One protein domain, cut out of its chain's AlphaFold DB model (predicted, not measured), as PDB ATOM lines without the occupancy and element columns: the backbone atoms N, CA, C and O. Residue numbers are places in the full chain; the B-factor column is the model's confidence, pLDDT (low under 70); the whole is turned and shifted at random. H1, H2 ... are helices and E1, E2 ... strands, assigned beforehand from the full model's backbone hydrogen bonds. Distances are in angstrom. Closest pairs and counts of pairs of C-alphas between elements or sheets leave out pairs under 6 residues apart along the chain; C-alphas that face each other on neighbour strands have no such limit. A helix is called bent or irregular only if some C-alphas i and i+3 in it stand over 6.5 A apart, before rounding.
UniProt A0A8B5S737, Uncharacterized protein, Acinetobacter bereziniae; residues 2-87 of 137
ATOM      1  N   ASN A   2     300.371 235.815 244.621       30.80
ATOM      2  CA  ASN A   2     301.807 235.656 244.406       30.80
ATOM      3  C   ASN A   2     302.467 236.993 244.746       30.80
ATOM      4  O   ASN A   2     302.118 237.998 244.135       30.80
ATOM      5  N   LYS A   3     303.349 237.003 245.751       33.91
ATOM      6  CA  LYS A   3     304.244 238.127 246.025       33.91
ATOM      7  C   LYS A   3     305.227 238.215 244.858       33.91
ATOM      8  O   LYS A   3     306.255 237.544 244.867       33.91
ATOM      9  N   GLU A   4     304.874 238.965 243.820       42.66
ATOM     10  CA  GLU A   4     305.916 239.610 243.027       42.66
ATOM     11  C   GLU A   4     306.689 240.521 243.985       42.66
ATOM     12  O   GLU A   4     306.090 241.104 244.887       42.66
ATOM     13  N   ALA A   5     308.017 240.525 243.881       51.47
ATOM     14  CA  ALA A   5     308.865 241.358 244.724       51.47
ATOM     15  C   ALA A   5     308.363 242.810 244.671       51.47
ATOM     16  O   ALA A   5     308.067 243.293 243.579       51.47
ATOM     17  N   ASP A   6     308.237 243.457 245.831       69.94
ATOM     18  CA  ASP A   6     307.753 244.832 245.957       69.94
ATOM     19  C   ASP A   6     308.683 245.778 245.162       69.94
ATOM     20  O   ASP A   6     309.770 246.140 245.606       69.94
ATOM     21  N   GLU A   7     308.299 246.104 243.924       81.81
ATOM     22  CA  GLU A   7     309.010 247.032 243.035       81.81
ATOM     23  C   GLU A   7     308.726 248.475 243.472       81.81
ATOM     24  O   GLU A   7     307.575 248.854 243.704       81.81
ATOM     25  N   LEU A   8     309.772 249.300 243.542       87.31
ATOM     26  CA  LEU A   8     309.643 250.728 243.816       87.31
ATOM     27  C   LEU A   8     309.208 251.480 242.549       87.31
ATOM     28  O   LEU A   8     309.818 251.336 241.491       87.31
ATOM     29  N   TYR A   9     308.201 252.347 242.683       89.81
ATOM     30  CA  TYR A   9     307.723 253.229 241.617       89.81
ATOM     31  C   TYR A   9     307.926 254.703 241.986       89.81
ATOM     32  O   TYR A   9     307.381 255.198 242.974       89.81
ATOM     33  N   LEU A  10     308.672 255.424 241.151       91.44
ATOM     34  CA  LEU A  10     308.910 256.858 241.261       91.44
ATOM     35  C   LEU A  10     307.756 257.624 240.604       91.44
ATOM     36  O   LEU A  10     307.626 257.656 239.375       91.44
ATOM     37  N   LYS A  11     306.902 258.235 241.429       91.88
ATOM     38  CA  LYS A  11     305.755 259.025 240.960       91.88
ATOM     39  C   LYS A  11     306.224 260.312 240.274       91.88
ATOM     40  O   LYS A  11     307.049 261.052 240.801       91.88
ATOM     41  N   LEU A  12     305.646 260.593 239.112       90.19
ATOM     42  CA  LEU A  12     305.738 261.881 238.436       90.19
ATOM     43  C   LEU A  12     304.687 262.844 239.010       90.19
ATOM     44  O   LEU A  12     303.747 262.435 239.692       90.19
ATOM     45  N   TYR A  13     304.814 264.137 238.704       90.12
ATOM     46  CA  TYR A  13     303.968 265.186 239.294       90.12
ATOM     47  C   TYR A  13     302.452 264.978 239.094       90.12
ATOM     48  O   TYR A  13     301.652 265.510 239.859       90.12
ATOM     49  N   ASN A  14     302.048 264.247 238.051       89.12
ATOM     50  CA  ASN A  14     300.655 263.981 237.688       89.12
ATOM     51  C   ASN A  14     300.238 262.513 237.878       89.12
ATOM     52  O   ASN A  14     299.149 262.134 237.440       89.12
ATOM     53  N   THR A  15     301.087 261.688 238.496       91.31
ATOM     54  CA  THR A  15     300.764 260.294 238.800       91.31
ATOM     55  C   THR A  15     299.715 260.238 239.901       91.31
ATOM     56  O   THR A  15     299.939 260.706 241.016       91.31
ATOM     57  N   THR A  16     298.582 259.613 239.608       90.25
ATOM     58  CA  THR A  16     297.575 259.246 240.608       90.25
ATOM     59  C   THR A  16     297.715 257.771 240.974       90.25
ATOM     60  O   THR A  16     298.299 256.992 240.217       90.25
ATOM     61  N   ASP A  17     297.190 257.366 242.132       86.56
ATOM     62  CA  ASP A  17     297.365 255.996 242.637       86.56
ATOM     63  C   ASP A  17     296.777 254.927 241.698       86.56
ATOM     64  O   ASP A  17     297.342 253.846 241.549       86.56
ATOM     65  N   ASP A  18     295.701 255.249 240.976       90.25
ATOM     66  CA  ASP A  18     295.090 254.391 239.951       90.25
ATOM     67  C   ASP A  18     295.909 254.300 238.649       90.25
ATOM     68  O   ASP A  18     295.642 253.445 237.804       90.25
ATOM     69  N   LYS A  19     296.916 255.166 238.476       90.06
ATOM     70  CA  LYS A  19     297.745 255.275 237.266       90.06
ATOM     71  C   LYS A  19     299.226 255.024 237.521       90.06
ATOM     72  O   LYS A  19     300.037 255.337 236.649       90.06
ATOM     73  N   ILE A  20     299.598 254.456 238.670       88.44
ATOM     74  CA  ILE A  20     301.004 254.187 239.016       88.44
ATOM     75  C   ILE A  20     301.704 253.443 237.871       88.44
ATOM     76  O   ILE A  20     302.688 253.942 237.341       88.44
ATOM     77  N   LEU A  21     301.143 252.335 237.386       88.00
ATOM     78  CA  LEU A  21     301.789 251.517 236.346       88.00
ATOM     79  C   LEU A  21     301.936 252.200 234.976       88.00
ATOM     80  O   LEU A  21     302.725 251.748 234.158       88.00
ATOM     81  N   SER A  22     301.155 253.245 234.687       89.50
ATOM     82  CA  SER A  22     301.132 253.898 233.369       89.50
ATOM     83  C   SER A  22     301.707 255.312 233.365       89.50
ATOM     84  O   SER A  22     301.900 255.886 232.295       89.50
ATOM     85  N   SER A  23     301.952 255.894 234.540       91.50
ATOM     86  CA  SER A  23     302.395 257.285 234.677       91.50
ATOM     87  C   SER A  23     303.495 257.482 235.715       91.50
ATOM     88  O   SER A  23     303.724 258.611 236.132       91.50
ATOM     89  N   SER A  24     304.177 256.419 236.134       92.62
ATOM     90  CA  SER A  24     305.375 256.478 236.980       92.62
ATOM     91  C   SER A  24     306.562 255.830 236.268       92.62
ATOM     92  O   SER A  24     306.415 255.317 235.158       92.62
ATOM     93  N   LEU A  25     307.733 255.873 236.899       91.44
ATOM     94  CA  LEU A  25     308.899 255.102 236.477       91.44
ATOM     95  C   LEU A  25     309.184 254.030 237.522       91.44
ATOM     96  O   LEU A  25     309.366 254.355 238.694       91.44
ATOM     97  N   SER A  26     309.258 252.767 237.117       89.94
ATOM     98  CA  SER A  26     309.774 251.719 238.000       89.94
ATOM     99  C   SER A  26     311.273 251.903 238.247       89.94
ATOM    100  O   SER A  26     312.017 252.434 237.414       89.94
ATOM    101  N   ASN A  27     311.743 251.434 239.396       87.94
ATOM    102  CA  ASN A  27     313.155 251.439 239.749       87.94
ATOM    103  C   ASN A  27     313.988 250.656 238.722       87.94
ATOM    104  O   ASN A  27     315.054 251.117 238.305       87.94
ATOM    105  N   THR A  28     313.450 249.529 238.251       86.75
ATOM    106  CA  THR A  28     314.023 248.722 237.170       86.75
ATOM    107  C   THR A  28     314.140 249.498 235.848       86.75
ATOM    108  O   THR A  28     315.160 249.390 235.167       86.75
ATOM    109  N   GLU A  29     313.136 250.298 235.462       88.75
ATOM    110  CA  GLU A  29     313.220 251.145 234.259       88.75
ATOM    111  C   GLU A  29     314.337 252.183 234.371       88.75
ATOM    112  O   GLU A  29     315.116 252.347 233.431       88.75
ATOM    113  N   VAL A  30     314.473 252.832 235.529       90.12
ATOM    114  CA  VAL A  30     315.559 253.794 235.772       90.12
ATOM    115  C   VAL A  30     316.929 253.128 235.645       90.12
ATOM    116  O   VAL A  30     317.821 253.667 234.988       90.12
ATOM    117  N   ASP A  31     317.097 251.932 236.209       86.38
ATOM    118  CA  ASP A  31     318.350 251.178 236.098       86.38
ATOM    119  C   ASP A  31     318.661 250.781 234.653       86.38
ATOM    120  O   ASP A  31     319.826 250.749 234.247       86.38
ATOM    121  N   ASN A  32     317.632 250.484 233.857       86.00
ATOM    122  CA  ASN A  32     317.792 250.205 232.436       86.00
ATOM    123  C   ASN A  32     318.270 251.443 231.676       86.00
ATOM    124  O   ASN A  32     319.249 251.331 230.938       86.00
ATOM    125  N   TYR A  33     317.684 252.618 231.923       88.62
ATOM    126  CA  TYR A  33     318.147 253.867 231.312       88.62
ATOM    127  C   TYR A  33     319.595 254.192 231.687       88.62
ATOM    128  O   TYR A  33     320.406 254.518 230.820       88.62
ATOM    129  N   LEU A  34     319.962 254.030 232.961       86.56
ATOM    130  CA  LEU A  34     321.346 254.205 233.400       86.56
ATOM    131  C   LEU A  34     322.296 253.247 232.662       86.56
ATOM    132  O   LEU A  34     323.408 253.636 232.306       86.56
ATOM    133  N   ARG A  35     321.860 252.009 232.392       84.25
ATOM    134  CA  ARG A  35     322.673 250.993 231.703       84.25
ATOM    135  C   ARG A  35     322.840 251.312 230.226       84.25
ATOM    136  O   ARG A  35     323.912 251.085 229.667       84.25
ATOM    137  N   GLU A  36     321.797 251.835 229.593       86.06
ATOM    138  CA  GLU A  36     321.820 252.263 228.192       86.06
ATOM    139  C   GLU A  36     322.804 253.411 227.954       86.06
ATOM    140  O   GLU A  36     323.468 253.437 226.918       86.06
ATOM    141  N   CYS A  37     322.996 254.291 228.940       87.12
ATOM    142  CA  CYS A  37     324.018 255.339 228.891       87.12
ATOM    143  C   CYS A  37     325.464 254.800 228.899       87.12
ATOM    144  O   CYS A  37     326.388 255.561 228.619       87.12
ATOM    145  N   ASN A  38     325.674 253.517 229.228       85.00
ATOM    146  CA  ASN A  38     326.984 252.863 229.335       85.00
ATOM    147  C   ASN A  38     328.047 253.703 230.092       85.00
ATOM    148  O   ASN A  38     329.140 253.947 229.563       85.00
ATOM    149  N   PRO A  39     327.744 254.199 231.307       87.56
ATOM    150  CA  PRO A  39     328.660 255.061 232.037       87.56
ATOM    151  C   PRO A  39     329.834 254.270 232.624       87.56
ATOM    152  O   PRO A  39     329.717 253.093 232.966       87.56
ATOM    153  N   THR A  40     330.975 254.947 232.797       88.62
ATOM    154  CA  THR A  40     332.108 254.380 233.555       88.62
ATOM    155  C   THR A  40     331.771 254.289 235.045       88.62
ATOM    156  O   THR A  40     332.079 253.284 235.671       88.62
ATOM    157  N   LEU A  41     331.088 255.303 235.579       85.81
ATOM    158  CA  LEU A  41     330.545 255.334 236.933       85.81
ATOM    159  C   LEU A  41     329.108 255.847 236.867       85.81
ATOM    160  O   LEU A  41     328.861 256.909 236.297       85.81
ATOM    161  N   ALA A  42     328.177 255.107 237.458       88.88
ATOM    162  CA  ALA A  42     326.814 255.563 237.699       88.88
ATOM    163  C   ALA A  42     326.587 255.741 239.202       88.88
ATOM    164  O   ALA A  42     326.873 254.841 239.989       88.88
ATOM    165  N   ILE A  43     326.036 256.889 239.587       88.19
ATOM    166  CA  ILE A  43     325.572 257.151 240.949       88.19
ATOM    167  C   ILE A  43     324.082 257.448 240.852       88.19
ATOM    168  O   ILE A  43     323.678 258.348 240.117       88.19
ATOM    169  N   LYS A  44     323.265 256.683 241.571       90.56
ATOM    170  CA  LYS A  44     321.823 256.907 241.662       90.56
ATOM    171  C   LYS A  44     321.458 257.140 243.116       90.56
ATOM    172  O   LYS A  44     321.746 256.321 243.984       90.56
ATOM    173  N   ILE A  45     320.825 258.281 243.338       90.69
ATOM    174  CA  ILE A  45     320.431 258.770 244.651       90.69
ATOM    175  C   ILE A  45     318.909 258.850 244.665       90.69
ATOM    176  O   ILE A  45     318.322 259.503 243.803       90.69
ATOM    177  N   LEU A  46     318.282 258.154 245.605       90.25
ATOM    178  CA  LEU A  46     316.838 258.124 245.788       90.25
ATOM    179  C   LEU A  46     316.487 258.805 247.108       90.25
ATOM    180  O   LEU A  46     316.669 258.225 248.173       90.25
ATOM    181  N   ASP A  47     315.968 260.027 247.024       90.25
ATOM    182  CA  ASP A  47     315.402 260.732 248.173       90.25
ATOM    183  C   ASP A  47     313.876 260.707 248.107       90.25
ATOM    184  O   ASP A  47     313.227 261.601 247.561       90.25
ATOM    185  N   CYS A  48     313.301 259.613 248.594       87.38
ATOM    186  CA  CYS A  48     311.859 259.434 248.691       87.38
ATOM    187  C   CYS A  48     311.525 258.417 249.785       87.38
ATOM    188  O   CYS A  48     312.379 257.638 250.211       87.38
ATOM    189  N   CYS A  49     310.271 258.406 250.238       84.12
ATOM    190  CA  CYS A  49     309.800 257.370 251.153       84.12
ATOM    191  C   CYS A  49     309.973 255.985 250.532       84.12
ATOM    192  O   CYS A  49     309.769 255.818 249.325       84.12
ATOM    193  N   ASN A  50     310.308 255.005 251.373       84.25
ATOM    194  CA  ASN A  50     310.435 253.607 250.984       84.25
ATOM    195  C   ASN A  50     311.479 253.406 249.865       84.25
ATOM    196  O   ASN A  50     311.343 252.520 249.025       84.25
ATOM    197  N   SER A  51     312.507 254.265 249.823       83.50
ATOM    198  CA  SER A  51     313.531 254.284 248.768       83.50
ATOM    199  C   SER A  51     314.557 253.159 248.887       83.50
ATOM    200  O   SER A  51     315.324 252.920 247.948       83.50
ATOM    201  N   GLY A  52     314.607 252.470 250.027       80.62
ATOM    202  CA  GLY A  52     315.431 251.282 250.195       80.62
ATOM    203  C   GLY A  52     314.912 250.166 249.295       80.62
ATOM    204  O   GLY A  52     313.752 249.787 249.376       80.62
ATOM    205  N   THR A  53     315.768 249.632 248.428       71.44
ATOM    206  CA  THR A  53     315.405 248.526 247.531       71.44
ATOM    207  C   THR A  53     316.445 247.419 247.615       71.44
ATOM    208  O   THR A  53     317.644 247.675 247.476       71.44
ATOM    209  N   HIS A  54     316.005 246.170 247.776       65.06
ATOM    210  CA  HIS A  54     316.901 245.009 247.756       65.06
ATOM    211  C   HIS A  54     317.340 244.678 246.327       65.06
ATOM    212  O   HIS A  54     316.686 243.930 245.603       65.06
ATOM    213  N   TYR A  55     318.489 245.214 245.914       62.16
ATOM    214  CA  TYR A  55     319.099 244.890 244.616       62.16
ATOM    215  C   TYR A  55     319.672 243.462 244.561       62.16
ATOM    216  O   TYR A  55     319.824 242.881 243.483       62.16
ATOM    217  N   LEU A  56     319.972 242.866 245.719       53.22
ATOM    218  CA  LEU A  56     320.409 241.478 245.832       53.22
ATOM    219  C   LEU A  56     319.178 240.569 245.880       53.22
ATOM    220  O   LEU A  56     318.571 240.376 246.928       53.22
ATOM    221  N   LYS A  57     318.807 239.979 244.740       48.94
ATOM    222  CA  LYS A  57     317.811 238.903 244.742       48.94
ATOM    223  C   LYS A  57     318.377 237.699 245.487       48.94
ATOM    224  O   LYS A  57     319.399 237.156 245.063       48.94
ATOM    225  N   GLU A  58     317.679 237.225 246.519       39.78
ATOM    226  CA  GLU A  58     317.793 235.831 246.950       39.78
ATOM    227  C   GLU A  58     317.596 234.937 245.712       39.78
ATOM    228  O   GLU A  58     316.514 234.874 245.123       39.78
ATOM    229  N   SER A  59     318.712 234.372 245.247       38.78
ATOM    230  CA  SER A  59     318.892 233.157 244.440       38.78
ATOM    231  C   SER A  59     317.648 232.528 243.786       38.78
ATOM    232  O   SER A  59     317.380 231.337 243.920       38.78
ATOM    233  N   SER A  60     316.933 233.281 242.953       39.84
ATOM    234  CA  SER A  60     315.855 232.764 242.105       39.84
ATOM    235  C   SER A  60     316.109 233.113 240.639       39.84
ATOM    236  O   SER A  60     315.361 233.856 240.025       39.84
ATOM    237  N   ASN A  61     317.221 232.594 240.100       40.84
ATOM    238  CA  ASN A  61     317.496 232.098 238.731       40.84
ATOM    239  C   ASN A  61     316.847 232.706 237.453       40.84
ATOM    240  O   ASN A  61     317.063 232.155 236.371       40.84
ATOM    241  N   SER A  62     316.102 233.811 237.489       41.69
ATOM    242  CA  SER A  62     315.377 234.343 236.326       41.69
ATOM    243  C   SER A  62     315.898 235.696 235.839       41.69
ATOM    244  O   SER A  62     315.922 235.905 234.630       41.69
ATOM    245  N   LEU A  63     316.419 236.574 236.711       41.22
ATOM    246  CA  LEU A  63     317.034 237.832 236.250       41.22
ATOM    247  C   LEU A  63     318.446 237.651 235.685       41.22
ATOM    248  O   LEU A  63     318.788 238.298 234.699       41.22
ATOM    249  N   PHE A  64     319.249 236.738 236.238       38.38
ATOM    250  CA  PHE A  64     320.611 236.507 235.742       38.38
ATOM    251  C   PHE A  64     320.650 235.921 234.321       38.38
ATOM    252  O   PHE A  64     321.631 236.124 233.613       38.38
ATOM    253  N   LYS A  65     319.568 235.286 233.846       39.31
ATOM    254  CA  LYS A  65     319.475 234.831 232.446       39.31
ATOM    255  C   LYS A  65     319.414 235.978 231.432       39.31
ATOM    256  O   LYS A  65     319.810 235.778 230.289       39.31
ATOM    257  N   ASN A  66     318.986 237.172 231.842       42.09
ATOM    258  CA  ASN A  66     318.948 238.348 230.967       42.09
ATOM    259  C   ASN A  66     320.234 239.195 231.044       42.09
ATOM    260  O   ASN A  66     320.472 240.027 230.170       42.09
ATOM    261  N   PHE A  67     321.093 238.959 232.042       44.09
ATOM    262  CA  PHE A  67     322.384 239.645 232.174       44.09
ATOM    263  C   PHE A  67     323.451 239.128 231.197       44.09
ATOM    264  O   PHE A  67     324.326 239.887 230.796       44.09
ATOM    265  N   GLU A  68     323.360 237.874 230.747       44.19
ATOM    266  CA  GLU A  68     324.315 237.286 229.788       44.19
ATOM    267  C   GLU A  68     324.230 237.918 228.380       44.19
ATOM    268  O   GLU A  68     325.212 237.914 227.641       44.19
ATOM    269  N   ASN A  69     323.088 238.519 228.011       43.97
ATOM    270  CA  ASN A  69     322.852 239.062 226.663       43.97
ATOM    271  C   ASN A  69     322.977 240.592 226.547       43.97
ATOM    272  O   ASN A  69     322.871 241.127 225.441       43.97
ATOM    273  N   THR A  70     323.228 241.317 227.641       48.56
ATOM    274  CA  THR A  70     323.398 242.778 227.604       48.56
ATOM    275  C   THR A  70     324.886 243.128 227.665       48.56
ATOM    276  O   THR A  70     325.543 243.052 228.695       48.56
ATOM    277  N   LYS A  71     325.456 243.513 226.517       49.12
ATOM    278  CA  LYS A  71     326.870 243.919 226.378       49.12
ATOM    279  C   LYS A  71     327.244 245.204 227.143       49.12
ATOM    280  O   LYS A  71     328.413 245.575 227.127       49.12
ATOM    281  N   SER A  72     326.290 245.867 227.797       54.50
ATOM    282  CA  SER A  72     326.537 247.012 228.678       54.50
ATOM    283  C   SER A  72     326.558 246.522 230.123       54.50
ATOM    284  O   SER A  72     325.515 246.309 230.744       54.50
ATOM    285  N   LYS A  73     327.761 246.280 230.644       61.94
ATOM    286  CA  LYS A  73     327.972 246.072 232.074       61.94
ATOM    287  C   LYS A  73     328.271 247.444 232.660       61.94
ATOM    288  O   LYS A  73     329.221 248.080 232.211       61.94
ATOM    289  N   PHE A  74     327.495 247.883 233.650       64.94
ATOM    290  CA  PHE A  74     327.969 248.950 234.529       64.94
ATOM    291  C   PHE A  74     329.354 248.554 235.027       64.94
ATOM    292  O   PHE A  74     329.529 247.428 235.499       64.94
ATOM    293  N   LYS A  75     330.335 249.439 234.854       70.62
ATOM    294  CA  LYS A  75     331.670 249.182 235.380       70.62
ATOM    295  C   LYS A  75     331.660 249.417 236.888       70.62
ATOM    296  O   LYS A  75     331.925 248.483 237.632       70.62
ATOM    297  N   ASP A  76     331.247 250.616 237.295       81.00
ATOM    298  CA  ASP A  76     331.129 251.022 238.692       81.00
ATOM    299  C   ASP A  76     329.730 251.623 238.944       81.00
ATOM    300  O   ASP A  76     329.240 252.435 238.150       81.00
ATOM    301  N   LEU A  77     329.059 251.200 240.021       82.31
ATOM    302  CA  LEU A  77     327.682 251.588 240.345       82.31
ATOM    303  C   LEU A  77     327.528 251.829 241.848       82.31
ATOM    304  O   LEU A  77     327.902 250.979 242.654       82.31
ATOM    305  N   ILE A  78     326.953 252.976 242.203       85.31
ATOM    306  CA  ILE A  78     326.700 253.389 243.583       85.31
ATOM    307  C   ILE A  78     325.220 253.747 243.725       85.31
ATOM    308  O   ILE A  78     324.698 254.573 242.974       85.31
ATOM    309  N   PHE A  79     324.564 253.141 244.711       86.19
ATOM    310  CA  PHE A  79     323.189 253.446 245.089       86.19
ATOM    311  C   PHE A  79     323.157 254.052 246.486       86.19
ATOM    312  O   PHE A  79     323.747 253.494 247.406       86.19
ATOM    313  N   ILE A  80     322.464 255.178 246.630       87.75
ATOM    314  CA  ILE A  80     322.214 255.832 247.916       87.75
ATOM    315  C   ILE A  80     320.703 256.043 248.034       87.75
ATOM    316  O   ILE A  80     320.095 256.601 247.121       87.75
ATOM    317  N   SER A  81     320.109 255.615 249.143       88.12
ATOM    318  CA  SER A  81     318.681 255.788 249.435       88.12
ATOM    319  C   SER A  81     318.513 256.554 250.744       88.12
ATOM    320  O   SER A  81     319.295 256.354 251.671       88.12
ATOM    321  N   SER A  82     317.506 257.423 250.823       87.00
ATOM    322  CA  SER A  82     317.245 258.252 252.006       87.00
ATOM    323  C   SER A  82     316.526 257.527 253.143       87.00
ATOM    324  O   SER A  82     316.469 258.044 254.257       87.00
ATOM    325  N   SER A  83     315.960 256.353 252.870       81.94
ATOM    326  CA  SER A  83     315.251 255.529 253.845       81.94
ATOM    327  C   SER A  83     315.420 254.042 253.531       81.94
ATOM    328  O   SER A  83     315.837 253.660 252.435       81.94
ATOM    329  N   THR A  84     315.039 253.177 254.472       82.69
ATOM    330  CA  THR A  84     314.836 251.754 254.168       82.69
ATOM    331  C   THR A  84     313.535 251.537 253.379       82.69
ATOM    332  O   THR A  84     312.762 252.468 253.142       82.69
ATOM    333  N   GLU A  85     313.281 250.297 252.951       79.62
ATOM    334  CA  GLU A  85     312.092 249.917 252.168       79.62
ATOM    335  C   GLU A  85     310.764 250.115 252.929       79.62
ATOM    336  O   GLU A  85     309.708 250.292 252.323       79.62
ATOM    337  N   ASN A  86     310.819 250.113 254.266       74.69
ATOM    338  CA  ASN A  86     309.654 250.187 255.152       74.69
ATOM    339  C   ASN A  86     309.592 251.493 255.961       74.69
ATOM    340  O   ASN A  86     308.774 251.609 256.873       74.69
ATOM    341  N   GLU A  87     310.440 252.469 255.643       75.81
ATOM    342  CA  GLU A  87     310.528 253.732 256.373       75.81
ATOM    343  C   GLU A  87     310.225 254.922 255.466       75.81
ATOM    344  O   GLU A  87     310.596 254.959 254.289       75.81
TER     345      GLU A  87
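Overview. This is residues 2 to 87 of the 137 residues of an uncharacterized protein of Acinetobacter bereziniae (UniProt A0A8B5S737). A narrow ribbon of two long parallel strands, E3 and E4, has the helix H2 beside E3, and where H2 begins a second small strand pair, E1 and E2, follows with the helix H1 at its far side. A wide loop with the short helix H3 leads from E3 back to E4, and its residues 58 to 69 stick out from the body. The 86 printed residues, with three named helices and four named strands in the order E1 H1 E2 H2 E3 H3 E4, are of mixed class, with under half of them in named elements. E1 and E2 form one sheet, antiparallel, and E3 and E4 another, parallel. The whole is only just compact, close to loose, with a radius of gyration of the C-alphas of 14.1 A and spans of 36 by 31 by 25 A.

Along the chain. E3, residues 41 to 46, is 16.6 A long and begins with C-alpha 41 at (330.545, 255.334, 236.933). E4, residues 76 to 81, is 17.1 A long and ends with C-alpha 81 at (318.681, 255.788, 249.435). H2, residues 27 to 36, spans 14.5 A, and H1, residues 17 to 23, spans 9.5 A. E1, residues 9 to 11, spans 6.2 A from C-alpha 9 at (307.723, 253.229, 241.617). E2, residues 24 to 26, spans 6.6 A, and H3, residues 64 to 67, spans 5.1 A.

Arrangement. E3 and E4 are parallel neighbours at 10 degrees, with N 44 and O 78 2.9 A apart and N 80 and O 44 3.0 A apart, within hydrogen-bond range. E3, H3 and E4 form a strand-helix-strand unit, two parallel neighbour strands with a helix between them along the chain, and its crossover is right-handed. The closest C-alphas of H2 and E3 are those of Leu 34 and Ala 42, 7.1 A apart. H2 and E4 are apart. E1 and E2 are antiparallel neighbours at 156 degrees, with N 10 and O 25 2.8 A apart, within hydrogen-bond range. The closest C-alphas of E1 and H1 are those of Lys 11 and Ile 20, 7.1 A apart. H3 touches no helix. Every O i to N i+4 pair is within hydrogen-bond range in H2, against 1 of 3 in H1, where 2 of 4 O i to N i+3 pairs are; H3 is too short for an O i to N i+4 pair. H1 is irregular, with C-alphas 18 and 21 8.1 A apart.

Size, cuts and confidence. The two C-alphas farthest apart are those of Asp 18 and Thr 40, at 37.6 A. The printed part has no cut. The link from E3 to H3, 17 residues, is long. The mean pLDDT of the printed part is 74.7, with residues 2 to 6 and 54 to 74 under 70.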